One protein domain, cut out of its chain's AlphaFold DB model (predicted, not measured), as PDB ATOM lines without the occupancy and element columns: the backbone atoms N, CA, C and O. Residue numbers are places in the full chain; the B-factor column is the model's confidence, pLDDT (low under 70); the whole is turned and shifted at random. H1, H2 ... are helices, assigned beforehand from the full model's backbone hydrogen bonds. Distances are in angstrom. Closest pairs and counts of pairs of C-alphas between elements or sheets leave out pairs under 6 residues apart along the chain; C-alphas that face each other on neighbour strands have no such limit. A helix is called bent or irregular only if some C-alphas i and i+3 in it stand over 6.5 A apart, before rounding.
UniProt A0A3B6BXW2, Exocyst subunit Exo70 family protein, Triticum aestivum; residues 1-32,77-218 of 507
ATOM      1  N   MET A   1     -92.445  53.214  60.318       48.56
ATOM      2  CA  MET A   1     -91.460  52.296  59.700       48.56
ATOM      3  C   MET A   1     -90.647  51.454  60.700       48.56
ATOM      4  O   MET A   1     -89.972  50.545  60.245       48.56
ATOM      5  N   GLN A   2     -90.717  51.665  62.029       51.69
ATOM      6  CA  GLN A   2     -89.950  50.852  63.002       51.69
ATOM      7  C   GLN A   2     -90.489  49.418  63.204       51.69
ATOM      8  O   GLN A   2     -89.707  48.476  63.160       51.69
ATOM      9  N   ARG A   3     -91.813  49.228  63.343       63.81
ATOM     10  CA  ARG A   3     -92.422  47.891  63.543       63.81
ATOM     11  C   ARG A   3     -92.080  46.845  62.458       63.81
ATOM     12  O   ARG A   3     -91.700  45.747  62.845       63.81
ATOM     13  N   PRO A   4     -92.142  47.161  61.146       60.19
ATOM     14  CA  PRO A   4     -91.827  46.196  60.085       60.19
ATOM     15  C   PRO A   4     -90.398  45.670  60.130       60.19
ATOM     16  O   PRO A   4     -90.156  44.470  60.040       60.19
ATOM     17  N   GLY A   5     -89.439  46.577  60.320       64.50
ATOM     18  CA  GLY A   5     -88.028  46.219  60.390       64.50
ATOM     19  C   GLY A   5     -87.700  45.338  61.592       64.50
ATOM     20  O   GLY A   5     -86.890  44.423  61.476       64.50
ATOM     21  N   GLU A   6     -88.344  45.576  62.736       73.31
ATOM     22  CA  GLU A   6     -88.116  44.790  63.951       73.31
ATOM     23  C   GLU A   6     -88.619  43.351  63.841       73.31
ATOM     24  O   GLU A   6     -87.960  42.450  64.351       73.31
ATOM     25  N   GLU A   7     -89.757  43.128  63.185       80.19
ATOM     26  CA  GLU A   7     -90.340  41.795  63.013       80.19
ATOM     27  C   GLU A   7     -89.468  40.926  62.098       80.19
ATOM     28  O   GLU A   7     -89.071  39.824  62.480       80.19
ATOM     29  N   ILE A   8     -89.038  41.480  60.961       78.44
ATOM     30  CA  ILE A   8     -88.121  40.811  60.029       78.44
ATOM     31  C   ILE A   8     -86.752  40.546  60.674       78.44
ATOM     32  O   ILE A   8     -86.185  39.473  60.491       78.44
ATOM     33  N   CYS A   9     -86.213  41.483  61.462       79.81
ATOM     34  CA  CYS A   9     -84.921  41.285  62.134       79.81
ATOM     35  C   CYS A   9     -84.961  40.257  63.270       79.81
ATOM     36  O   CYS A   9     -83.909  39.776  63.685       79.81
ATOM     37  N   ARG A  10     -86.141  39.947  63.818       82.38
ATOM     38  CA  ARG A  10     -86.299  38.909  64.852       82.38
ATOM     39  C   ARG A  10     -86.403  37.509  64.254       82.38
ATOM     40  O   ARG A  10     -86.205  36.537  64.985       82.38
ATOM     41  N   LEU A  11     -86.692  37.394  62.957       85.81
ATOM     42  CA  LEU A  11     -86.769  36.112  62.278       85.81
ATOM     43  C   LEU A  11     -85.378  35.476  62.182       85.81
ATOM     44  O   LEU A  11     -84.472  35.989  61.526       85.81
ATOM     45  N   LYS A  12     -85.230  34.301  62.794       86.56
ATOM     46  CA  LYS A  12     -84.051  33.450  62.615       86.56
ATOM     47  C   LYS A  12     -84.254  32.574  61.386       86.56
ATOM     48  O   LYS A  12     -84.792  31.473  61.480       86.56
ATOM     49  N   LEU A  13     -83.866  33.099  60.227       90.69
ATOM     50  CA  LEU A  13     -84.036  32.390  58.962       90.69
ATOM     51  C   LEU A  13     -83.005  31.274  58.769       90.69
ATOM     52  O   LEU A  13     -83.357  30.208  58.281       90.69
ATOM     53  N   TRP A  14     -81.754  31.514  59.156       93.00
ATOM     54  CA  TRP A  14     -80.636  30.623  58.853       93.00
ATOM     55  C   TRP A  14     -80.288  29.712  60.030       93.00
ATOM     56  O   TRP A  14     -80.101  30.180  61.156       93.00
ATOM     57  N   ASP A  15     -80.161  28.414  59.760       93.94
ATOM     58  CA  ASP A  15     -79.652  27.427  60.705       93.94
ATOM     59  C   ASP A  15     -78.122  27.518  60.765       93.94
ATOM     60  O   ASP A  15     -77.398  27.160  59.833       93.94
ATOM     61  N   LYS A  16     -77.616  28.000  61.900       92.56
ATOM     62  CA  LYS A  16     -76.182  28.190  62.122       92.56
ATOM     63  C   LYS A  16     -75.389  26.888  62.117       92.56
ATOM     64  O   LYS A  16     -74.258  26.889  61.642       92.56
ATOM     65  N   GLY A  17     -75.960  25.796  62.628       92.62
ATOM     66  CA  GLY A  17     -75.303  24.490  62.637       92.62
ATOM     67  C   GLY A  17     -75.140  23.948  61.221       92.62
ATOM     68  O   GLY A  17     -74.081  23.433  60.871       92.62
ATOM     69  N   GLN A  18     -76.151  24.152  60.376       94.88
ATOM     70  CA  GLN A  18     -76.104  23.773  58.963       94.88
ATOM     71  C   GLN A  18     -75.139  24.661  58.166       94.88
ATOM     72  O   GLN A  18     -74.363  24.146  57.365       94.88
ATOM     73  N   VAL A  19     -75.103  25.973  58.432       94.19
ATOM     74  CA  VAL A  19     -74.102  26.888  57.843       94.19
ATOM     75  C   VAL A  19     -72.680  26.507  58.264       94.19
ATOM     76  O   VAL A  19     -71.765  26.533  57.438       94.19
ATOM     77  N   PHE A  20     -72.481  26.111  59.523       94.19
ATOM     78  CA  PHE A  20     -71.195  25.619  60.011       94.19
ATOM     79  C   PHE A  20     -70.773  24.341  59.276       94.19
ATOM     80  O   PHE A  20     -69.692  24.308  58.692       94.19
ATOM     81  N   ALA A  21     -71.653  23.336  59.220       94.38
ATOM     82  CA  ALA A  21     -71.393  22.076  58.526       94.38
ATOM     83  C   ALA A  21     -71.083  22.285  57.034       94.38
ATOM     84  O   ALA A  21     -70.130  21.708  56.510       94.38
ATOM     85  N   ALA A  22     -71.837  23.164  56.364       95.38
ATOM     86  CA  ALA A  22     -71.599  23.533  54.971       95.38
ATOM     87  C   ALA A  22     -70.209  24.148  54.780       95.38
ATOM     88  O   ALA A  22     -69.479  23.782  53.864       95.38
ATOM     89  N   THR A  23     -69.821  25.059  55.675       94.50
ATOM     90  CA  THR A  23     -68.513  25.721  55.630       94.50
ATOM     91  C   THR A  23     -67.375  24.713  55.793       94.50
ATOM     92  O   THR A  23     -66.406  24.775  55.041       94.50
ATOM     93  N   GLU A  24     -67.494  23.757  56.720       93.06
ATOM     94  CA  GLU A  24     -66.486  22.704  56.904       93.06
ATOM     95  C   GLU A  24     -66.399  21.749  55.711       93.06
ATOM     96  O   GLU A  24     -65.300  21.345  55.329       93.06
ATOM     97  N   ASN A  25     -67.536  21.386  55.109       94.06
ATOM     98  CA  ASN A  25     -67.559  20.564  53.897       94.06
ATOM     99  C   ASN A  25     -66.858  21.280  52.736       94.06
ATOM    100  O   ASN A  25     -65.967  20.703  52.113       94.06
ATOM    101  N   LEU A  26     -67.182  22.558  52.511       93.62
ATOM    102  CA  LEU A  26     -66.566  23.372  51.461       93.62
ATOM    103  C   LEU A  26     -65.067  23.576  51.697       93.62
ATOM    104  O   LEU A  26     -64.288  23.509  50.749       93.62
ATOM    105  N   GLN A  27     -64.648  23.798  52.946       91.56
ATOM    106  CA  GLN A  27     -63.231  23.904  53.285       91.56
ATOM    107  C   GLN A  27     -62.494  22.592  52.975       91.56
ATOM    108  O   GLN A  27     -61.498  22.610  52.254       91.56
ATOM    109  N   ARG A  28     -63.023  21.447  53.428       89.44
ATOM    110  CA  ARG A  28     -62.460  20.125  53.102       89.44
ATOM    111  C   ARG A  28     -62.413  19.872  51.596       89.44
ATOM    112  O   ARG A  28     -61.462  19.273  51.111       89.44
ATOM    113  N   SER A  29     -63.419  20.330  50.856       88.12
ATOM    114  CA  SER A  29     -63.478  20.199  49.399       88.12
ATOM    115  C   SER A  29     -62.381  21.008  48.692       88.12
ATOM    116  O   SER A  29     -61.808  20.519  47.725       88.12
ATOM    117  N   ILE A  30     -62.030  22.201  49.191       84.44
ATOM    118  CA  ILE A  30     -60.917  23.021  48.669       84.44
ATOM    119  C   ILE A  30     -59.555  22.361  48.904       84.44
ATOM    120  O   ILE A  30     -58.688  22.421  48.030       84.44
ATOM    121  N   GLU A  31     -59.376  21.758  50.081       78.94
ATOM    122  CA  GLU A  31     -58.132  21.099  50.502       78.94
ATOM    123  C   GLU A  31     -57.895  19.767  49.762       78.94
ATOM    124  O   GLU A  31     -56.767  19.279  49.680       78.94
ATOM    125  N   GLN A  32     -58.943  19.177  49.178       70.44
ATOM    126  CA  GLN A  32     -58.828  17.987  48.341       70.44
ATOM    127  C   GLN A  32     -58.307  18.360  46.950       70.44
ATOM    128  O   GLN A  32     -58.917  19.130  46.208       70.44
ATOM    129  N   VAL A  77     -45.743  18.332  47.897       42.81
ATOM    130  CA  VAL A  77     -46.644  18.503  46.748       42.81
ATOM    131  C   VAL A  77     -47.411  19.809  46.969       42.81
ATOM    132  O   VAL A  77     -48.238  19.890  47.872       42.81
ATOM    133  N   ARG A  78     -47.091  20.863  46.207       56.44
ATOM    134  CA  ARG A  78     -47.887  22.102  46.208       56.44
ATOM    135  C   ARG A  78     -49.064  21.931  45.253       56.44
ATOM    136  O   ARG A  78     -48.867  21.516  44.114       56.44
ATOM    137  N   GLN A  79     -50.262  22.273  45.719       63.53
ATOM    138  CA  GLN A  79     -51.474  22.319  44.904       63.53
ATOM    139  C   GLN A  79     -51.269  23.289  43.729       63.53
ATOM    140  O   GLN A  79     -50.928  24.451  43.944       63.53
ATOM    141  N   LEU A  80     -51.435  22.803  42.495       72.25
ATOM    142  CA  LEU A  80     -51.318  23.636  41.289       72.25
ATOM    143  C   LEU A  80     -52.621  24.343  40.923       72.25
ATOM    144  O   LEU A  80     -52.566  25.395  40.309       72.25
ATOM    145  N   HIS A  81     -53.769  23.798  41.328       82.44
ATOM    146  CA  HIS A  81     -55.081  24.394  41.083       82.44
ATOM    147  C   HIS A  81     -56.012  24.155  42.268       82.44
ATOM    148  O   HIS A  81     -56.049  23.061  42.841       82.44
ATOM    149  N   TYR A  82     -56.816  25.164  42.594       85.25
ATOM    150  CA  TYR A  82     -57.975  24.986  43.466       85.25
ATOM    151  C   TYR A  82     -59.169  24.474  42.655       85.25
ATOM    152  O   TYR A  82     -59.316  24.859  41.492       85.25
ATOM    153  N   PRO A  83     -60.056  23.648  43.239       85.00
ATOM    154  CA  PRO A  83     -61.261  23.214  42.540       85.00
ATOM    155  C   PRO A  83     -62.089  24.431  42.121       85.00
ATOM    156  O   PRO A  83     -62.230  25.386  42.890       85.00
ATOM    157  N   SER A  84     -62.640  24.423  40.904       87.81
ATOM    158  CA  SER A  84     -63.619  25.445  40.515       87.81
ATOM    159  C   SER A  84     -64.809  25.401  41.468       87.81
ATOM    160  O   SER A  84     -65.178  24.335  41.962       87.81
ATOM    161  N   HIS A  85     -65.421  26.557  41.696       87.06
ATOM    162  CA  HIS A  85     -66.600  26.704  42.532       87.06
ATOM    163  C   HIS A  85     -67.714  25.691  42.214       87.06
ATOM    164  O   HIS A  85     -68.372  25.209  43.125       87.06
ATOM    165  N   ALA A  86     -67.880  25.317  40.940       86.56
ATOM    166  CA  ALA A  86     -68.884  24.353  40.488       86.56
ATOM    167  C   ALA A  86     -68.641  22.916  40.986       86.56
ATOM    168  O   ALA A  86     -69.552  22.093  40.960       86.56
ATOM    169  N   HIS A  87     -67.418  22.610  41.422       86.94
ATOM    170  CA  HIS A  87     -67.019  21.300  41.937       86.94
ATOM    171  C   HIS A  87     -66.817  21.302  43.457       86.94
ATOM    172  O   HIS A  87     -66.394  20.290  44.012       86.94
ATOM    173  N   MET A  88     -67.075  22.428  44.131       90.19
ATOM    174  CA  MET A  88     -67.016  22.487  45.586       90.19
ATOM    175  C   MET A  88     -68.286  21.872  46.172       90.19
ATOM    176  O   MET A  88     -69.386  22.334  45.880       90.19
ATOM    177  N   ASP A  89     -68.133  20.842  47.004       90.81
ATOM    178  CA  ASP A  89     -69.264  20.130  47.606       90.81
ATOM    179  C   ASP A  89     -69.596  20.687  49.005       90.81
ATOM    180  O   ASP A  89     -68.797  20.528  49.936       90.81
ATOM    181  N   PRO A  90     -70.762  21.333  49.199       90.06
ATOM    182  CA  PRO A  90     -71.215  21.764  50.519       90.06
ATOM    183  C   PRO A  90     -71.791  20.626  51.374       90.06
ATOM    184  O   PRO A  90     -72.102  20.844  52.549       90.06
ATOM    185  N   GLY A  91     -71.943  19.423  50.816       91.12
ATOM    186  CA  GLY A  91     -72.670  18.312  51.409       91.12
ATOM    187  C   GLY A  91     -74.188  18.527  51.412       91.12
ATOM    188  O   GLY A  91     -74.717  19.555  50.987       91.12
ATOM    189  N   HIS A  92     -74.922  17.541  51.927       90.62
ATOM    190  CA  HIS A  92     -76.379  17.617  52.057       90.62
ATOM    191  C   HIS A  92     -76.786  18.452  53.278       90.62
ATOM    192  O   HIS A  92     -77.019  17.913  54.359       90.62
ATOM    193  N   VAL A  93     -76.869  19.771  53.097       92.69
ATOM    194  CA  VAL A  93     -77.205  20.743  54.151       92.69
ATOM    195  C   VAL A  93     -78.477  21.526  53.819       92.69
ATOM    196  O   VAL A  93     -78.703  21.922  52.675       92.69
ATOM    197  N   GLN A  94     -79.304  21.796  54.831       92.44
ATOM    198  CA  GLN A  94     -80.463  22.690  54.724       92.44
ATOM    199  C   GLN A  94     -80.188  23.948  55.541       92.44
ATOM    200  O   GLN A  94     -80.322  23.950  56.757       92.44
ATOM    201  N   LEU A  95     -79.758  25.018  54.875       93.81
ATOM    202  CA  LEU A  95     -79.312  26.243  55.538       93.81
ATOM    203  C   LEU A  95     -80.467  27.055  56.121       93.81
ATOM    204  O   LEU A  95     -80.245  27.877  57.007       93.81
ATOM    205  N   ILE A  96     -81.681  26.865  55.613       92.44
ATOM    206  CA  ILE A  96     -82.875  27.541  56.116       92.44
ATOM    207  C   ILE A  96     -83.444  26.734  57.277       92.44
ATOM    208  O   ILE A  96     -83.707  25.538  57.153       92.44
ATOM    209  N   LEU A  97     -83.667  27.409  58.403       92.62
ATOM    210  CA  LEU A  97     -84.270  26.814  59.583       92.62
ATOM    211  C   LEU A  97     -85.698  26.324  59.251       92.62
ATOM    212  O   LEU A  97     -86.485  27.086  58.673       92.62
ATOM    213  N   PRO A  98     -86.069  25.081  59.616       87.50
ATOM    214  CA  PRO A  98     -87.393  24.538  59.326       87.50
ATOM    215  C   PRO A  98     -88.524  25.446  59.830       87.50
ATOM    216  O   PRO A  98     -88.522  25.879  60.979       87.50
ATOM    217  N   GLY A  99     -89.497  25.737  58.963       86.62
ATOM    218  CA  GLY A  99     -90.633  26.616  59.273       86.62
ATOM    219  C   GLY A  99     -90.331  28.123  59.234       86.62
ATOM    220  O   GLY A  99     -91.260  28.926  59.225       86.62
ATOM    221  N   SER A 100     -89.068  28.550  59.139       90.00
ATOM    222  CA  SER A 100     -88.746  29.982  59.041       90.00
ATOM    223  C   SER A 100     -89.097  30.585  57.681       90.00
ATOM    224  O   SER A 100     -89.428  31.767  57.615       90.00
ATOM    225  N   MET A 101     -89.075  29.792  56.603       89.38
ATOM    226  CA  MET A 101     -89.509  30.256  55.278       89.38
ATOM    227  C   MET A 101     -91.007  30.576  55.255       89.38
ATOM    228  O   MET A 101     -91.397  31.633  54.771       89.38
ATOM    229  N   THR A 102     -91.843  29.707  55.832       89.38
ATOM    230  CA  THR A 102     -93.289  29.953  55.920       89.38
ATOM    231  C   THR A 102     -93.585  31.194  56.754       89.38
ATOM    232  O   THR A 102     -94.377  32.026  56.338       89.38
ATOM    233  N   LEU A 103     -92.866  31.395  57.866       89.81
ATOM    234  CA  LEU A 103     -93.000  32.613  58.671       89.81
ATOM    235  C   LEU A 103     -92.606  33.879  57.896       89.81
ATOM    236  O   LEU A 103     -93.256  34.911  58.039       89.81
ATOM    237  N   LEU A 104     -91.551  33.818  57.076       89.94
ATOM    238  CA  LEU A 104     -91.148  34.940  56.227       89.94
ATOM    239  C   LEU A 104     -92.241  35.292  55.208       89.94
ATOM    240  O   LEU A 104     -92.541  36.466  54.996       89.94
ATOM    241  N   GLU A 105     -92.846  34.280  54.596       89.69
ATOM    242  CA  GLU A 105     -93.913  34.446  53.608       89.69
ATOM    243  C   GLU A 105     -95.219  34.934  54.234       89.69
ATOM    244  O   GLU A 105     -95.865  35.809  53.664       89.69
ATOM    245  N   ASP A 106     -95.555  34.461  55.435       90.44
ATOM    246  CA  ASP A 106     -96.691  34.958  56.211       90.44
ATOM    247  C   ASP A 106     -96.514  36.444  56.544       90.44
ATOM    248  O   ASP A 106     -97.456  37.230  56.421       90.44
ATOM    249  N   ILE A 107     -95.294  36.870  56.907       89.88
ATOM    250  CA  ILE A 107     -94.976  38.293  57.080       89.88
ATOM    251  C   ILE A 107     -95.224  39.036  55.764       89.88
ATOM    252  O   ILE A 107     -95.930  40.040  55.761       89.88
ATOM    253  N   PHE A 108     -94.705  38.559  54.632       91.38
ATOM    254  CA  PHE A 108     -94.908  39.237  53.346       91.38
ATOM    255  C   PHE A 108     -96.386  39.353  52.971       91.38
ATOM    256  O   PHE A 108     -96.830  40.434  52.577       91.38
ATOM    257  N   HIS A 109     -97.155  38.286  53.167       91.50
ATOM    258  CA  HIS A 109     -98.579  38.262  52.871       91.50
ATOM    259  C   HIS A 109     -99.384  39.187  53.796       91.50
ATOM    260  O   HIS A 109    -100.235  39.945  53.335       91.50
ATOM    261  N   ASN A 110     -99.073  39.224  55.096       90.44
ATOM    262  CA  ASN A 110     -99.721  40.147  56.031       90.44
ATOM    263  C   ASN A 110     -99.518  41.614  55.620       90.44
ATOM    264  O   ASN A 110    -100.427  42.438  55.754       90.44
ATOM    265  N   TYR A 111     -98.341  41.949  55.090       88.88
ATOM    266  CA  TYR A 111     -98.051  43.291  54.587       88.88
ATOM    267  C   TYR A 111     -98.756  43.588  53.267       88.88
ATOM    268  O   TYR A 111     -99.268  44.695  53.103       88.88
ATOM    269  N   GLU A 112     -98.829  42.615  52.362       91.62
ATOM    270  CA  GLU A 112     -99.617  42.708  51.131       91.62
ATOM    271  C   GLU A 112    -101.089  43.026  51.438       91.62
ATOM    272  O   GLU A 112    -101.654  43.965  50.876       91.62
ATOM    273  N   VAL A 113    -101.680  42.327  52.413       91.56
ATOM    274  CA  VAL A 113    -103.060  42.566  52.868       91.56
ATOM    275  C   VAL A 113    -103.211  43.936  53.540       91.56
ATOM    276  O   VAL A 113    -104.194  44.635  53.305       91.56
ATOM    277  N   THR A 114    -102.247  44.343  54.372       89.88
ATOM    278  CA  THR A 114    -102.355  45.571  55.182       89.88
ATOM    279  C   THR A 114    -102.115  46.848  54.373       89.88
ATOM    280  O   THR A 114    -102.781  47.857  54.600       89.88
ATOM    281  N   PHE A 115    -101.148  46.834  53.456       87.06
ATOM    282  CA  PHE A 115    -100.670  48.032  52.753       87.06
ATOM    283  C   PHE A 115    -101.034  48.050  51.264       87.06
ATOM    284  O   PHE A 115    -100.739  49.030  50.573       87.06
ATOM    285  N   GLY A 116    -101.699  47.003  50.766       89.19
ATOM    286  CA  GLY A 116    -102.123  46.902  49.375       89.19
ATOM    287  C   GLY A 116    -100.931  47.009  48.414       89.19
ATOM    288  O   GLY A 116     -99.848  46.532  48.740       89.19
ATOM    289  N   PRO A 117    -101.069  47.655  47.243       85.62
ATOM    290  CA  PRO A 117    -100.055  47.611  46.185       85.62
ATOM    291  C   PRO A 117     -98.691  48.229  46.549       85.62
ATOM    292  O   PRO A 117     -97.710  47.893  45.901       85.62
ATOM    293  N   GLY A 118     -98.603  49.079  47.582       88.25
ATOM    294  CA  GLY A 118     -97.344  49.707  48.026       88.25
ATOM    295  C   GLY A 118     -96.549  48.905  49.065       88.25
ATOM    296  O   GLY A 118     -95.591  49.415  49.651       88.25
ATOM    297  N   TYR A 119     -96.965  47.671  49.372       90.62
ATOM    298  CA  TYR A 119     -96.323  46.851  50.404       90.62
ATOM    299  C   TYR A 119     -94.854  46.529  50.091       90.62
ATOM    300  O   TYR A 119     -94.030  46.464  51.008       90.62
ATOM    301  N   LYS A 120     -94.510  46.358  48.807       90.75
ATOM    302  CA  LYS A 120     -93.158  45.985  48.384       90.75
ATOM    303  C   LYS A 120     -92.146  47.070  48.712       90.75
ATOM    304  O   LYS A 120     -91.126  46.780  49.331       90.75
ATOM    305  N   GLU A 121     -92.442  48.322  48.367       91.12
ATOM    306  CA  GLU A 121     -91.566  49.456  48.656       91.12
ATOM    307  C   GLU A 121     -91.352  49.618  50.163       91.12
ATOM    308  O   GLU A 121     -90.227  49.861  50.604       91.12
ATOM    309  N   ILE A 122     -92.406  49.427  50.966       90.19
ATOM    310  CA  ILE A 122     -92.328  49.494  52.432       90.19
ATOM    311  C   ILE A 122     -91.379  48.419  52.975       90.19
ATOM    312  O   ILE A 122     -90.527  48.722  53.814       90.19
ATOM    313  N   LEU A 123     -91.500  47.175  52.501       91.00
ATOM    314  CA  LEU A 123     -90.647  46.065  52.934       91.00
ATOM    315  C   LEU A 123     -89.193  46.249  52.482       91.00
ATOM    316  O   LEU A 123     -88.282  46.111  53.298       91.00
ATOM    317  N   LEU A 124     -88.956  46.647  51.229       91.12
ATOM    318  CA  LEU A 124     -87.609  46.910  50.708       91.12
ATOM    319  C   LEU A 124     -86.910  48.058  51.457       91.12
ATOM    320  O   LEU A 124     -85.718  47.966  51.778       91.12
ATOM    321  N   GLN A 125     -87.646  49.122  51.801       90.19
ATOM    322  CA  GLN A 125     -87.136  50.196  52.658       90.19
ATOM    323  C   GLN A 125     -86.846  49.697  54.077       90.19
ATOM    324  O   GLN A 125     -85.823  50.067  54.653       90.19
ATOM    325  N   ALA A 126     -87.698  48.832  54.636       90.12
ATOM    326  CA  ALA A 126     -87.478  48.245  55.956       90.12
ATOM    327  C   ALA A 126     -86.229  47.349  55.993       90.12
ATOM    328  O   ALA A 126     -85.440  47.470  56.934       90.12
ATOM    329  N   PHE A 127     -86.001  46.512  54.973       91.12
ATOM    330  CA  PHE A 127     -84.770  45.723  54.845       91.12
ATOM    331  C   PHE A 127     -83.544  46.637  54.791       91.12
ATOM    332  O   PHE A 127     -82.582  46.433  55.528       91.12
ATOM    333  N   SER A 128     -83.604  47.686  53.966       89.00
ATOM    334  CA  SER A 128     -82.498  48.634  53.789       89.00
ATOM    335  C   SER A 128     -82.177  49.391  55.081       89.00
ATOM    336  O   SER A 128     -81.012  49.505  55.458       89.00
ATOM    337  N   ALA A 129     -83.203  49.845  55.807       89.81
ATOM    338  CA  ALA A 129     -83.057  50.546  57.084       89.81
ATOM    339  C   ALA A 129     -82.516  49.658  58.220       89.81
ATOM    340  O   ALA A 129     -82.070  50.180  59.239       89.81
ATOM    341  N   ASN A 130     -82.556  48.330  58.066       89.62
ATOM    342  CA  ASN A 130     -82.079  47.376  59.068       89.62
ATOM    343  C   ASN A 130     -80.954  46.463  58.552       89.62
ATOM    344  O   ASN A 130     -80.670  45.438  59.175       89.62
ATOM    345  N   SER A 131     -80.289  46.835  57.453       88.31
ATOM    346  CA  SER A 131     -79.242  46.017  56.827       88.31
ATOM    347  C   SER A 131     -78.148  45.606  57.821       88.31
ATOM    348  O   SER A 131     -77.806  44.430  57.867       88.31
ATOM    349  N   ASP A 132     -77.692  46.509  58.698       87.94
ATOM    350  CA  ASP A 132     -76.658  46.204  59.702       87.94
ATOM    351  C   ASP A 132     -77.080  45.100  60.687       87.94
ATOM    352  O   ASP A 132     -76.273  44.251  61.063       87.94
ATOM    353  N   LYS A 133     -78.358  45.079  61.088       88.75
ATOM    354  CA  LYS A 133     -78.896  44.042  61.982       88.75
ATOM    355  C   LYS A 133     -79.028  42.706  61.261       88.75
ATOM    356  O   LYS A 133     -78.662  41.687  61.834       88.75
ATOM    357  N   LEU A 134     -79.498  42.703  60.014       88.31
ATOM    358  CA  LEU A 134     -79.595  41.483  59.204       88.31
ATOM    359  C   LEU A 134     -78.211  40.867  58.963       88.31
ATOM    360  O   LEU A 134     -78.007  39.673  59.152       88.31
ATOM    361  N   CYS A 135     -77.246  41.720  58.638       88.50
ATOM    362  CA  CYS A 135     -75.845  41.382  58.434       88.50
ATOM    363  C   CYS A 135     -75.137  40.852  59.694       88.50
ATOM    364  O   CYS A 135     -74.102  40.190  59.579       88.50
ATOM    365  N   SER A 136     -75.661  41.139  60.895       88.69
ATOM    366  CA  SER A 136     -75.008  40.789  62.165       88.69
ATOM    367  C   SER A 136     -74.762  39.287  62.333       88.69
ATOM    368  O   SER A 136     -73.785  38.918  62.985       88.69
ATOM    369  N   PHE A 137     -75.559  38.453  61.652       89.88
ATOM    370  CA  PHE A 137     -75.408  37.000  61.581       89.88
ATOM    371  C   PHE A 137     -73.957  36.568  61.342       89.88
ATOM    372  O   PHE A 137     -73.415  35.780  62.107       89.88
ATOM    373  N   PHE A 138     -73.278  37.139  60.339       88.44
ATOM    374  CA  PHE A 138     -71.913  36.738  59.962       88.44
ATOM    375  C   PHE A 138     -70.833  37.101  60.994       88.44
ATOM    376  O   PHE A 138     -69.681  36.679  60.858       88.44
ATOM    377  N   TYR A 139     -71.179  37.894  62.010       86.31
ATOM    378  CA  TYR A 139     -70.269  38.323  63.071       86.31
ATOM    379  C   TYR A 139     -70.511  37.607  64.402       86.31
ATOM    380  O   TYR A 139     -69.749  37.814  65.350       86.31
ATOM    381  N   GLU A 140     -71.537  36.760  64.483       87.00
ATOM    382  CA  GLU A 140     -71.848  36.002  65.689       87.00
ATOM    383  C   GLU A 140     -70.733  34.997  66.034       87.00
ATOM    384  O   GLU A 140     -69.942  34.572  65.189       87.00
ATOM    385  N   ALA A 141     -70.607  34.657  67.320       83.12
ATOM    386  CA  ALA A 141     -69.470  33.881  67.823       83.12
ATOM    387  C   ALA A 141     -69.475  32.407  67.385       83.12
ATOM    388  O   ALA A 141     -68.413  31.790  67.341       83.12
ATOM    389  N   ASP A 142     -70.653  31.875  67.078       84.31
ATOM    390  CA  ASP A 142     -70.924  30.504  66.648       84.31
ATOM    391  C   ASP A 142     -70.828  30.308  65.124       84.31
ATOM    392  O   ASP A 142     -70.886  29.177  64.644       84.31
ATOM    393  N   ILE A 143     -70.622  31.385  64.360       87.62
ATOM    394  CA  ILE A 143     -70.335  31.309  62.927       87.62
ATOM    395  C   ILE A 143     -68.854  30.964  62.691       87.62
ATOM    396  O   ILE A 143     -67.976  31.525  63.360       87.62
ATOM    397  N   PRO A 144     -68.542  30.080  61.715       85.81
ATOM    398  CA  PRO A 144     -67.173  29.707  61.378       85.81
ATOM    399  C   PRO A 144     -66.237  30.901  61.200       85.81
ATOM    400  O   PRO A 144     -66.578  31.913  60.580       85.81
ATOM    401  N   TRP A 145     -64.999  30.762  61.682       85.62
ATOM    402  CA  TRP A 145     -64.013  31.842  61.621       85.62
ATOM    403  C   TRP A 145     -63.744  32.316  60.185       85.62
ATOM    404  O   TRP A 145     -63.558  33.513  59.979       85.62
ATOM    405  N   ILE A 146     -63.788  31.406  59.206       85.06
ATOM    406  CA  ILE A 146     -63.617  31.685  57.772       85.06
ATOM    407  C   ILE A 146     -64.637  32.728  57.294       85.06
ATOM    408  O   ILE A 146     -64.293  33.667  56.568       85.06
ATOM    409  N   LEU A 147     -65.878  32.625  57.774       83.06
ATOM    410  CA  LEU A 147     -66.956  33.559  57.457       83.06
ATOM    411  C   LEU A 147     -66.846  34.873  58.250       83.06
ATOM    412  O   LEU A 147     -67.202  35.938  57.752       83.06
ATOM    413  N   ARG A 148     -66.252  34.859  59.444       82.44
ATOM    414  CA  ARG A 148     -66.166  36.049  60.310       82.44
ATOM    415  C   ARG A 148     -64.914  36.913  60.111       82.44
ATOM    416  O   ARG A 148     -64.964  38.129  60.282       82.44
ATOM    417  N   ARG A 149     -63.768  36.320  59.766       80.75
ATOM    418  CA  ARG A 149     -62.443  36.976  59.821       80.75
ATOM    419  C   ARG A 149     -62.313  38.166  58.863       80.75
ATOM    420  O   ARG A 149     -62.803  38.109  57.743       80.75
ATOM    421  N   SER A 150     -61.651  39.244  59.291       75.88
ATOM    422  CA  SER A 150     -61.439  40.458  58.479       75.88
ATOM    423  C   SER A 150     -60.088  40.448  57.758       75.88
ATOM    424  O   SER A 150     -59.088  39.981  58.309       75.88
ATOM    425  N   THR A 151     -60.036  41.060  56.572       69.88
ATOM    426  CA  THR A 151     -58.802  41.322  55.808       69.88
ATOM    427  C   THR A 151     -57.788  42.173  56.569       69.88
ATOM    428  O   THR A 151     -56.589  41.979  56.415       69.88
ATOM    429  N   LYS A 152     -58.242  43.047  57.477       70.81
ATOM    430  CA  LYS A 152     -57.368  43.875  58.332       70.81
ATOM    431  C   LYS A 152     -56.504  43.061  59.304       70.81
ATOM    432  O   LYS A 152     -55.629  43.625  59.952       70.81
ATOM    433  N   SER A 153     -56.768  41.759  59.444       64.56
ATOM    434  CA  SER A 153     -55.965  40.862  60.282       64.56
ATOM    435  C   SER A 153     -54.673  40.377  59.613       64.56
ATOM    436  O   SER A 153     -53.822  39.823  60.306       64.56
ATOM    437  N   PHE A 154     -54.501  40.599  58.305       72.12
ATOM    438  CA  PHE A 154     -53.331  40.141  57.555       72.12
ATOM    439  C   PHE A 154     -52.320  41.276  57.391       72.12
ATOM    440  O   PHE A 154     -52.661  42.351  56.902       72.12
ATOM    441  N   LYS A 155     -51.076  41.038  57.825       71.88
ATOM    442  CA  LYS A 155     -49.974  42.005  57.688       71.88
ATOM    443  C   LYS A 155     -49.333  41.952  56.302       71.88
ATOM    444  O   LYS A 155     -49.040  43.006  55.750       71.88
ATOM    445  N   ASP A 156     -49.153  40.748  55.759       83.25
ATOM    446  CA  ASP A 156     -48.647  40.512  54.408       83.25
ATOM    447  C   ASP A 156     -49.565  39.512  53.676       83.25
ATOM    448  O   ASP A 156     -49.586  38.323  54.008       83.25
ATOM    449  N   PRO A 157     -50.356  39.968  52.691       82.31
ATOM    450  CA  PRO A 157     -51.220  39.091  51.901       82.31
ATOM    451  C   PRO A 157     -50.467  38.006  51.114       82.31
ATOM    452  O   PRO A 157     -51.039  36.952  50.827       82.31
ATOM    453  N   SER A 158     -49.192  38.235  50.780       83.25
ATOM    454  CA  SER A 158     -48.375  37.272  50.033       83.25
ATOM    455  C   SER A 158     -47.963  36.064  50.882       83.25
ATOM    456  O   SER A 158     -47.791  34.970  50.347       83.25
ATOM    457  N   GLU A 159     -47.891  36.226  52.208       85.00
ATOM    458  CA  GLU A 159     -47.613  35.136  53.154       85.00
ATOM    459  C   GLU A 159     -48.883  34.366  53.547       85.00
ATOM    460  O   GLU A 159     -48.820  33.180  53.864       85.00
ATOM    461  N   CYS A 160     -50.053  35.010  53.484       86.50
ATOM    462  CA  CYS A 160     -51.347  34.420  53.854       86.50
ATOM    463  C   CYS A 160     -52.246  34.122  52.640       86.50
ATOM    464  O   CYS A 160     -53.473  34.085  52.760       86.50
ATOM    465  N   THR A 161     -51.657  33.933  51.457       89.19
ATOM    466  CA  THR A 161     -52.400  33.786  50.195       89.19
ATOM    467  C   THR A 161     -53.369  32.600  50.211       89.19
ATOM    468  O   THR A 161     -54.509  32.742  49.783       89.19
ATOM    469  N   GLU A 162     -52.961  31.452  50.752       89.56
ATOM    470  CA  GLU A 162     -53.808  30.254  50.870       89.56
ATOM    471  C   GLU A 162     -55.030  30.484  51.774       89.56
ATOM    472  O   GLU A 162     -56.160  30.157  51.396       89.56
ATOM    473  N   GLU A 163     -54.838  31.138  52.926       90.06
ATOM    474  CA  GLU A 163     -55.940  31.513  53.821       90.06
ATOM    475  C   GLU A 163     -56.911  32.481  53.130       90.06
ATOM    476  O   GLU A 163     -58.130  32.327  53.235       90.06
ATOM    477  N   LEU A 164     -56.389  33.470  52.395       92.31
ATOM    478  CA  LEU A 164     -57.194  34.446  51.657       92.31
ATOM    479  C   LEU A 164     -57.998  33.800  50.524       92.31
ATOM    480  O   LEU A 164     -59.178  34.122  50.373       92.31
ATOM    481  N   ILE A 165     -57.404  32.869  49.772       92.81
ATOM    482  CA  ILE A 165     -58.094  32.107  48.721       92.81
ATOM    483  C   ILE A 165     -59.203  31.244  49.322       92.81
ATOM    484  O   ILE A 165     -60.332  31.262  48.829       92.81
ATOM    485  N   THR A 166     -58.904  30.529  50.406       92.31
ATOM    486  CA  THR A 166     -59.875  29.671  51.092       92.31
ATOM    487  C   THR A 166     -61.048  30.496  51.601       92.31
ATOM    488  O   THR A 166     -62.203  30.170  51.327       92.31
ATOM    489  N   MET A 167     -60.779  31.624  52.268       93.06
ATOM    490  CA  MET A 167     -61.838  32.541  52.685       93.06
ATOM    491  C   MET A 167     -62.656  33.026  51.495       93.06
ATOM    492  O   MET A 167     -63.877  32.916  51.539       93.06
ATOM    493  N   LEU A 168     -62.018  33.513  50.432       94.69
ATOM    494  CA  LEU A 168     -62.707  34.008  49.246       94.69
ATOM    495  C   LEU A 168     -63.666  32.952  48.668       94.69
ATOM    496  O   LEU A 168     -64.863  33.209  48.556       94.69
ATOM    497  N   LYS A 169     -63.167  31.747  48.375       94.81
ATOM    498  CA  LYS A 169     -63.957  30.684  47.736       94.81
ATOM    499  C   LYS A 169     -65.065  30.142  48.638       94.81
ATOM    500  O   LYS A 169     -66.207  30.048  48.191       94.81
ATOM    501  N   VAL A 170     -64.767  29.835  49.905       94.81
ATOM    502  CA  VAL A 170     -65.766  29.294  50.845       94.81
ATOM    503  C   VAL A 170     -66.864  30.316  51.130       94.81
ATOM    504  O   VAL A 170     -68.041  29.970  51.058       94.81
ATOM    505  N   ASN A 171     -66.513  31.579  51.408       93.94
ATOM    506  CA  ASN A 171     -67.509  32.616  51.705       93.94
ATOM    507  C   ASN A 171     -68.428  32.840  50.491       93.94
ATOM    508  O   ASN A 171     -69.645  32.922  50.656       93.94
ATOM    509  N   THR A 172     -67.881  32.890  49.268       95.19
ATOM    510  CA  THR A 172     -68.710  33.017  48.060       95.19
ATOM    511  C   THR A 172     -69.643  31.821  47.886       95.19
ATOM    512  O   THR A 172     -70.823  32.022  47.608       95.19
ATOM    513  N   GLN A 173     -69.158  30.592  48.086       95.19
ATOM    514  CA  GLN A 173     -69.991  29.397  47.936       95.19
ATOM    515  C   GLN A 173     -71.099  29.290  48.980       95.19
ATOM    516  O   GLN A 173     -72.227  28.948  48.629       95.19
ATOM    517  N   VAL A 174     -70.831  29.664  50.233       95.38
ATOM    518  CA  VAL A 174     -71.878  29.742  51.259       95.38
ATOM    519  C   VAL A 174     -72.969  30.734  50.844       95.38
ATOM    520  O   VAL A 174     -74.146  30.394  50.918       95.38
ATOM    521  N   LEU A 175     -72.612  31.921  50.335       94.62
ATOM    522  CA  LEU A 175     -73.608  32.882  49.842       94.62
ATOM    523  C   LEU A 175     -74.404  32.350  48.642       94.62
ATOM    524  O   LEU A 175     -75.618  32.542  48.600       94.62
ATOM    525  N   CYS A 176     -73.751  31.673  47.690       93.38
ATOM    526  CA  CYS A 176     -74.433  31.027  46.565       93.38
ATOM    527  C   CYS A 176     -75.460  30.007  47.053       93.38
ATOM    528  O   CYS A 176     -76.608  30.054  46.622       93.38
ATOM    529  N   LEU A 177     -75.079  29.147  47.999       93.81
ATOM    530  CA  LEU A 177     -75.964  28.128  48.550       93.81
ATOM    531  C   LEU A 177     -77.131  28.736  49.339       93.81
ATOM    532  O   LEU A 177     -78.269  28.296  49.197       93.81
ATOM    533  N   MET A 178     -76.870  29.776  50.137       93.94
ATOM    534  CA  MET A 178     -77.912  30.507  50.861       93.94
ATOM    535  C   MET A 178     -78.922  31.132  49.891       93.94
ATOM    536  O   MET A 178     -80.125  30.925  50.047       93.94
ATOM    537  N   GLN A 179     -78.453  31.849  48.864       91.44
ATOM    538  CA  GLN A 179     -79.333  32.455  47.861       91.44
ATOM    539  C   GLN A 179     -80.120  31.391  47.089       91.44
ATOM    540  O   GLN A 179     -81.325  31.543  46.897       91.44
ATOM    541  N   GLN A 180     -79.453  30.312  46.677       90.00
ATOM    542  CA  GLN A 180     -80.074  29.211  45.953       90.00
ATOM    543  C   GLN A 180     -81.224  28.607  46.763       90.00
ATOM    544  O   GLN A 180     -82.345  28.554  46.269       90.00
ATOM    545  N   GLN A 181     -80.996  28.235  48.028       91.12
ATOM    546  CA  GLN A 181     -82.053  27.660  48.865       91.12
ATOM    547  C   GLN A 181     -83.191  28.653  49.141       91.12
ATOM    548  O   GLN A 181     -84.352  28.251  49.179       91.12
ATOM    549  N   LEU A 182     -82.884  29.948  49.283       89.56
ATOM    550  CA  LEU A 182     -83.898  30.985  49.483       89.56
ATOM    551  C   LEU A 182     -84.838  31.119  48.276       89.56
ATOM    552  O   LEU A 182     -86.047  31.283  48.455       89.56
ATOM    553  N   CYS A 183     -84.288  31.047  47.062       81.44
ATOM    554  CA  CYS A 183     -85.037  31.227  45.819       81.44
ATOM    555  C   CYS A 183     -85.674  29.924  45.297       81.44
ATOM    556  O   CYS A 183     -86.756  29.968  44.719       81.44
ATOM    557  N   GLU A 184     -85.048  28.761  45.505       75.12
ATOM    558  CA  GLU A 184     -85.547  27.471  45.001       75.12
ATOM    559  C   GLU A 184     -86.682  26.885  45.846       75.12
ATOM    560  O   GLU A 184     -87.574  26.235  45.302       75.12
ATOM    561  N   GLN A 185     -86.690  27.114  47.165       64.06
ATOM    562  CA  GLN A 185     -87.681  26.489  48.050       64.06
ATOM    563  C   GLN A 185     -89.102  27.054  47.883       64.06
ATOM    564  O   GLN A 185     -90.049  26.431  48.364       64.06
ATOM    565  N   SER A 186     -89.293  28.199  47.208       57.91
ATOM    566  CA  SER A 186     -90.629  28.775  47.003       57.91
ATOM    567  C   SER A 186     -90.656  29.922  45.969       57.91
ATOM    568  O   SER A 186     -89.920  30.902  46.096       57.91
ATOM    569  N   ARG A 187     -91.561  29.818  44.978       69.44
ATOM    570  CA  ARG A 187     -91.816  30.830  43.929       69.44
ATOM    571  C   ARG A 187     -92.465  32.153  44.394       69.44
ATOM    572  O   ARG A 187     -92.179  33.167  43.759       69.44
ATOM    573  N   PRO A 188     -93.365  32.218  45.399       80.88
ATOM    574  CA  PRO A 188     -93.963  33.494  45.790       80.88
ATOM    575  C   PRO A 188     -92.937  34.485  46.360       80.88
ATOM    576  O   PRO A 188     -91.960  34.113  47.008       80.88
ATOM    577  N   PHE A 189     -93.205  35.774  46.127       87.31
ATOM    578  CA  PHE A 189     -92.433  36.910  46.646       87.31
ATOM    579  C   PHE A 189     -90.939  36.937  46.258       87.31
ATOM    580  O   PHE A 189     -90.134  37.507  46.992       87.31
ATOM    581  N   GLU A 190     -90.563  36.372  45.105       86.62
ATOM    582  CA  GLU A 190     -89.171  36.288  44.621       86.62
ATOM    583  C   GLU A 190     -88.401  37.620  44.735       86.62
ATOM    584  O   GLU A 190     -87.325  37.676  45.325       86.62
ATOM    585  N   GLU A 191     -88.997  38.720  44.271       87.88
ATOM    586  CA  GLU A 191     -88.413  40.065  44.352       87.88
ATOM    587  C   GLU A 191     -88.083  40.492  45.796       87.88
ATOM    588  O   GLU A 191     -87.019  41.054  46.062       87.88
ATOM    589  N   LEU A 192     -88.967  40.191  46.752       89.44
ATOM    590  CA  LEU A 192     -88.769  40.528  48.164       89.44
ATOM    591  C   LEU A 192     -87.722  39.633  48.821       89.44
ATOM    592  O   LEU A 192     -86.952  40.119  49.646       89.44
ATOM    593  N   LYS A 193     -87.647  38.354  48.437       90.31
ATOM    594  CA  LYS A 193     -86.600  37.434  48.903       90.31
ATOM    595  C   LYS A 193     -85.223  37.880  48.428       90.31
ATOM    596  O   LYS A 193     -84.295  37.940  49.233       90.31
ATOM    597  N   ILE A 194     -85.107  38.273  47.158       88.31
ATOM    598  CA  ILE A 194     -83.882  38.862  46.602       88.31
ATOM    599  C   ILE A 194     -83.539  40.159  47.345       88.31
ATOM    600  O   ILE A 194     -82.404  40.337  47.784       88.31
ATOM    601  N   GLY A 195     -84.519  41.043  47.555       88.94
ATOM    602  CA  GLY A 195     -84.335  42.286  48.304       88.94
ATOM    603  C   GLY A 195     -83.850  42.063  49.739       88.94
ATOM    604  O   GLY A 195     -82.907  42.723  50.178       88.94
ATOM    605  N   TYR A 196     -84.444  41.103  50.453       91.19
ATOM    606  CA  TYR A 196     -84.018  40.686  51.789       91.19
ATOM    607  C   TYR A 196     -82.583  40.152  51.768       91.19
ATOM    608  O   TYR A 196     -81.741  40.628  52.532       91.19
ATOM    609  N   PHE A 197     -82.286  39.207  50.868       91.94
ATOM    610  CA  PHE A 197     -80.966  38.590  50.767       91.94
ATOM    611  C   PHE A 197     -79.879  39.620  50.470       91.94
ATOM    612  O   PHE A 197     -78.836  39.612  51.118       91.94
ATOM    613  N   ASN A 198     -80.141  40.559  49.561       89.81
ATOM    614  CA  ASN A 198     -79.192  41.612  49.216       89.81
ATOM    615  C   ASN A 198     -78.837  42.480  50.431       89.81
ATOM    616  O   ASN A 198     -77.672  42.831  50.607       89.81
ATOM    617  N   GLN A 199     -79.805  42.800  51.301       89.56
ATOM    618  CA  GLN A 199     -79.531  43.559  52.530       89.56
ATOM    619  C   GLN A 199     -78.901  42.702  53.637       89.56
ATOM    620  O   GLN A 199     -78.118  43.234  54.424       89.56
ATOM    621  N   PHE A 200     -79.208  41.401  53.688       91.75
ATOM    622  CA  PHE A 200     -78.611  40.424  54.606       91.75
ATOM    623  C   PHE A 200     -77.138  40.131  54.278       91.75
ATOM    624  O   PHE A 200     -76.299  40.082  55.172       91.75
ATOM    625  N   ALA A 201     -76.807  39.971  52.997       92.19
ATOM    626  CA  ALA A 201     -75.463  39.647  52.531       92.19
ATOM    627  C   ALA A 201     -74.584  40.891  52.314       92.19
ATOM    628  O   ALA A 201     -73.378  40.755  52.116       92.19
ATOM    629  N   LYS A 202     -75.148  42.107  52.369       88.81
ATOM    630  CA  LYS A 202     -74.483  43.370  51.999       88.81
ATOM    631  C   LYS A 202     -73.092  43.554  52.612       88.81
ATOM    632  O   LYS A 202     -72.127  43.809  51.891       88.81
ATOM    633  N   CYS A 203     -72.965  43.435  53.936       86.75
ATOM    634  CA  CYS A 203     -71.678  43.626  54.613       86.75
ATOM    635  C   CYS A 203     -70.674  42.515  54.261       86.75
ATOM    636  O   CYS A 203     -69.466  42.750  54.216       86.75
ATOM    637  N   HIS A 204     -71.178  41.314  53.987       89.12
ATOM    638  CA  HIS A 204     -70.382  40.132  53.713       89.12
ATOM    639  C   HIS A 204     -69.856  40.149  52.273       89.12
ATOM    640  O   HIS A 204     -68.687  39.859  52.040       89.12
ATOM    641  N   ILE A 205     -70.670  40.617  51.324       90.50
ATOM    642  CA  ILE A 205     -70.252  40.927  49.950       90.50
ATOM    643  C   ILE A 205     -69.164  42.004  49.965       90.50
ATOM    644  O   ILE A 205     -68.149  41.854  49.291       90.50
ATOM    645  N   LYS A 206     -69.315  43.057  50.782       88.19
ATOM    646  CA  LYS A 206     -68.259  44.066  50.949       88.19
ATOM    647  C   LYS A 206     -66.957  43.446  51.468       88.19
ATOM    648  O   LYS A 206     -65.901  43.729  50.920       88.19
ATOM    649  N   LYS A 207     -67.029  42.550  52.458       88.69
ATOM    650  CA  LYS A 207     -65.859  41.795  52.936       88.69
ATOM    651  C   LYS A 207     -65.221  40.955  51.818       88.69
ATOM    652  O   LYS A 207     -63.998  40.924  51.719       88.69
ATOM    653  N   LEU A 208     -66.014  40.273  50.992       92.06
ATOM    654  CA  LEU A 208     -65.513  39.507  49.844       92.06
ATOM    655  C   LEU A 208     -64.781  40.402  48.837       92.06
ATOM    656  O   LEU A 208     -63.696  40.050  48.379       92.06
ATOM    657  N   LEU A 209     -65.336  41.581  48.543       91.00
ATOM    658  CA  LEU A 209     -64.683  42.586  47.704       91.00
ATOM    659  C   LEU A 209     -63.384  43.097  48.341       91.00
ATOM    660  O   LEU A 209     -62.385  43.212  47.640       91.00
ATOM    661  N   ASP A 210     -63.352  43.318  49.658       89.75
ATOM    662  CA  ASP A 210     -62.126  43.706  50.367       89.75
ATOM    663  C   ASP A 210     -61.037  42.620  50.249       89.75
ATOM    664  O   ASP A 210     -59.863  42.947  50.080       89.75
ATOM    665  N   ILE A 211     -61.399  41.327  50.313       92.12
ATOM    666  CA  ILE A 211     -60.457  40.211  50.088       92.12
ATOM    667  C   ILE A 211     -59.944  40.241  48.646       92.12
ATOM    668  O   ILE A 211     -58.743  40.107  48.413       92.12
ATOM    669  N   ALA A 212     -60.844  40.444  47.685       93.62
ATOM    670  CA  ALA A 212     -60.493  40.471  46.275       93.62
ATOM    671  C   ALA A 212     -59.549  41.631  45.925       93.62
ATOM    672  O   ALA A 212     -58.546  41.428  45.241       93.62
ATOM    673  N   VAL A 213     -59.824  42.826  46.458       91.75
ATOM    674  CA  VAL A 213     -58.948  43.995  46.327       91.75
ATOM    675  C   VAL A 213     -57.591  43.712  46.968       91.75
ATOM    676  O   VAL A 213     -56.573  43.882  46.301       91.75
ATOM    677  N   CYS A 214     -57.573  43.186  48.198       91.75
ATOM    678  CA  CYS A 214     -56.350  42.817  48.918       91.75
ATOM    679  C   CYS A 214     -55.441  41.887  48.091       91.75
ATOM    680  O   CYS A 214     -54.263  42.188  47.890       91.75
ATOM    681  N   LEU A 215     -55.994  40.803  47.536       94.12
ATOM    682  CA  LEU A 215     -55.249  39.877  46.674       94.12
ATOM    683  C   LEU A 215     -54.764  40.549  45.381       94.12
ATOM    684  O   LEU A 215     -53.627  40.335  44.964       94.12
ATOM    685  N   SER A 216     -55.596  41.387  44.758       94.81
ATOM    686  CA  SER A 216     -55.257  42.068  43.501       94.81
ATOM    687  C   SER A 216     -54.145  43.116  43.638       94.81
ATOM    688  O   SER A 216     -53.400  43.346  42.689       94.81
ATOM    689  N   GLU A 217     -54.028  43.745  44.810       91.44
ATOM    690  CA  GLU A 217     -53.043  44.798  45.109       91.44
ATOM    691  C   GLU A 217     -51.775  44.257  45.780       91.44
ATOM    692  O   GLU A 217     -50.841  45.015  46.055       91.44
ATOM    693  N   THR A 218     -51.723  42.948  46.035       93.00
ATOM    694  CA  THR A 218     -50.586  42.301  46.692       93.00
ATOM    695  C   THR A 218     -49.293  42.533  45.905       93.00
ATOM    696  O   THR A 218     -49.253  42.450  44.674       93.00
TER     697      THR A 218
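This is residues 1 to 32 and 77 to 218 of the 507 residues of the protein "Exocyst subunit Exo70 family protein" of Triticum aestivum (UniProt A0A3B6BXW2). Look for an elongated body of helices in which the straight H6 folds back into the bent H7, with H2 and the short H5 packed on H6 and H4 packed on H7 at its bend. At one end the bent H3 makes a V-shaped head, its arm H3b packing on H7a and on H1, and its tip, residues 113 to 118, sticks out. The printed part has 174 residues with seven named helices, H1 to H7 in order along the chain, and no named strand; the class is all helix. The whole is compact, with a radius of gyration of the C-alphas of 17.7 A and spans of 62 by 32 by 25 A.

Begin with H3, residues 100 to 129, assigned as one helix by its hydrogen bonds but bent: C-alphas 114 and 117 are 9.5 A apart. Its arms, H3a to residue 114 and H3b from 117, touch only at the corner, closest at C-alphas 112 and 119, 5.3 A, with a steep tilt of 52 degrees. H3b, irregular with C-alphas 117 and 120 7.4 A apart, touches H1, residues 2 to 10, closest at C-alphas 5 and 126, 4.9 A. H7, residues 190 to 217, is likewise one helix by its hydrogen bonds but bent, with C-alphas 200 and 203 7.6 A apart; its arms are H7a to residue 200 and H7b from 203. H3b touches H7a, closest at C-alphas 127 and 196, 5.9 A, at a shallow tilt of 15 degrees, the same way. H6, residues 161 to 184, makes a hairpin with H7a, closest at C-alphas 183 and 190, 6.6 A. H6 touches H7b with residues 161 to 172 alone, closest at C-alphas 168 and 208, 6.2 A. H2, residues 16 to 31, touches H6, closest at C-alphas 26 and 170, 6.0 A, at a steep tilt of 48 degrees, opposite ways. H5, residues 145 to 148, touches H6, closest at C-alphas 146 and 167, 5.5 A. H4, residues 131 to 139, only just irregular with C-alphas 134 and 137 6.6 A apart, touches H7a, closest at C-alphas 135 and 200, 4.8 A. Every O i to N i+4 pair is within hydrogen-bond range in H1, H2, H3a, H6, H7a and H7b; H3b has 8 of 9, H4 has 2 of 5 beside 4 of 6 O i to N i+3 pairs, and H5 is too short for such a pair.

Find C-alpha 2 at (-89.950, 50.852, 63.002), where H1 begins. H6 runs 34.1 A from C-alpha 161 at (-52.400, 33.786, 50.195); H2 is 22.6 A long, H3a 21.1 A, H3b 20.4 A and H7b 21.0 A. H7b ends at C-alpha 217, (-53.043, 44.798, 45.109).

The C-alphas of Val 77 and Thr 114, the two farthest apart, are 62.5 A apart. Residues 33 to 76 are not printed; C-alphas 32 and 77 are 12.3 A apart across the cut. The link from H5 to H6 is long, and residues 77 to 99 hold no named element. The mean pLDDT of the printed part is 86.5, and it is under 70 at residues 1 to 5, 77 to 79, 151, 153 and 185 to 187.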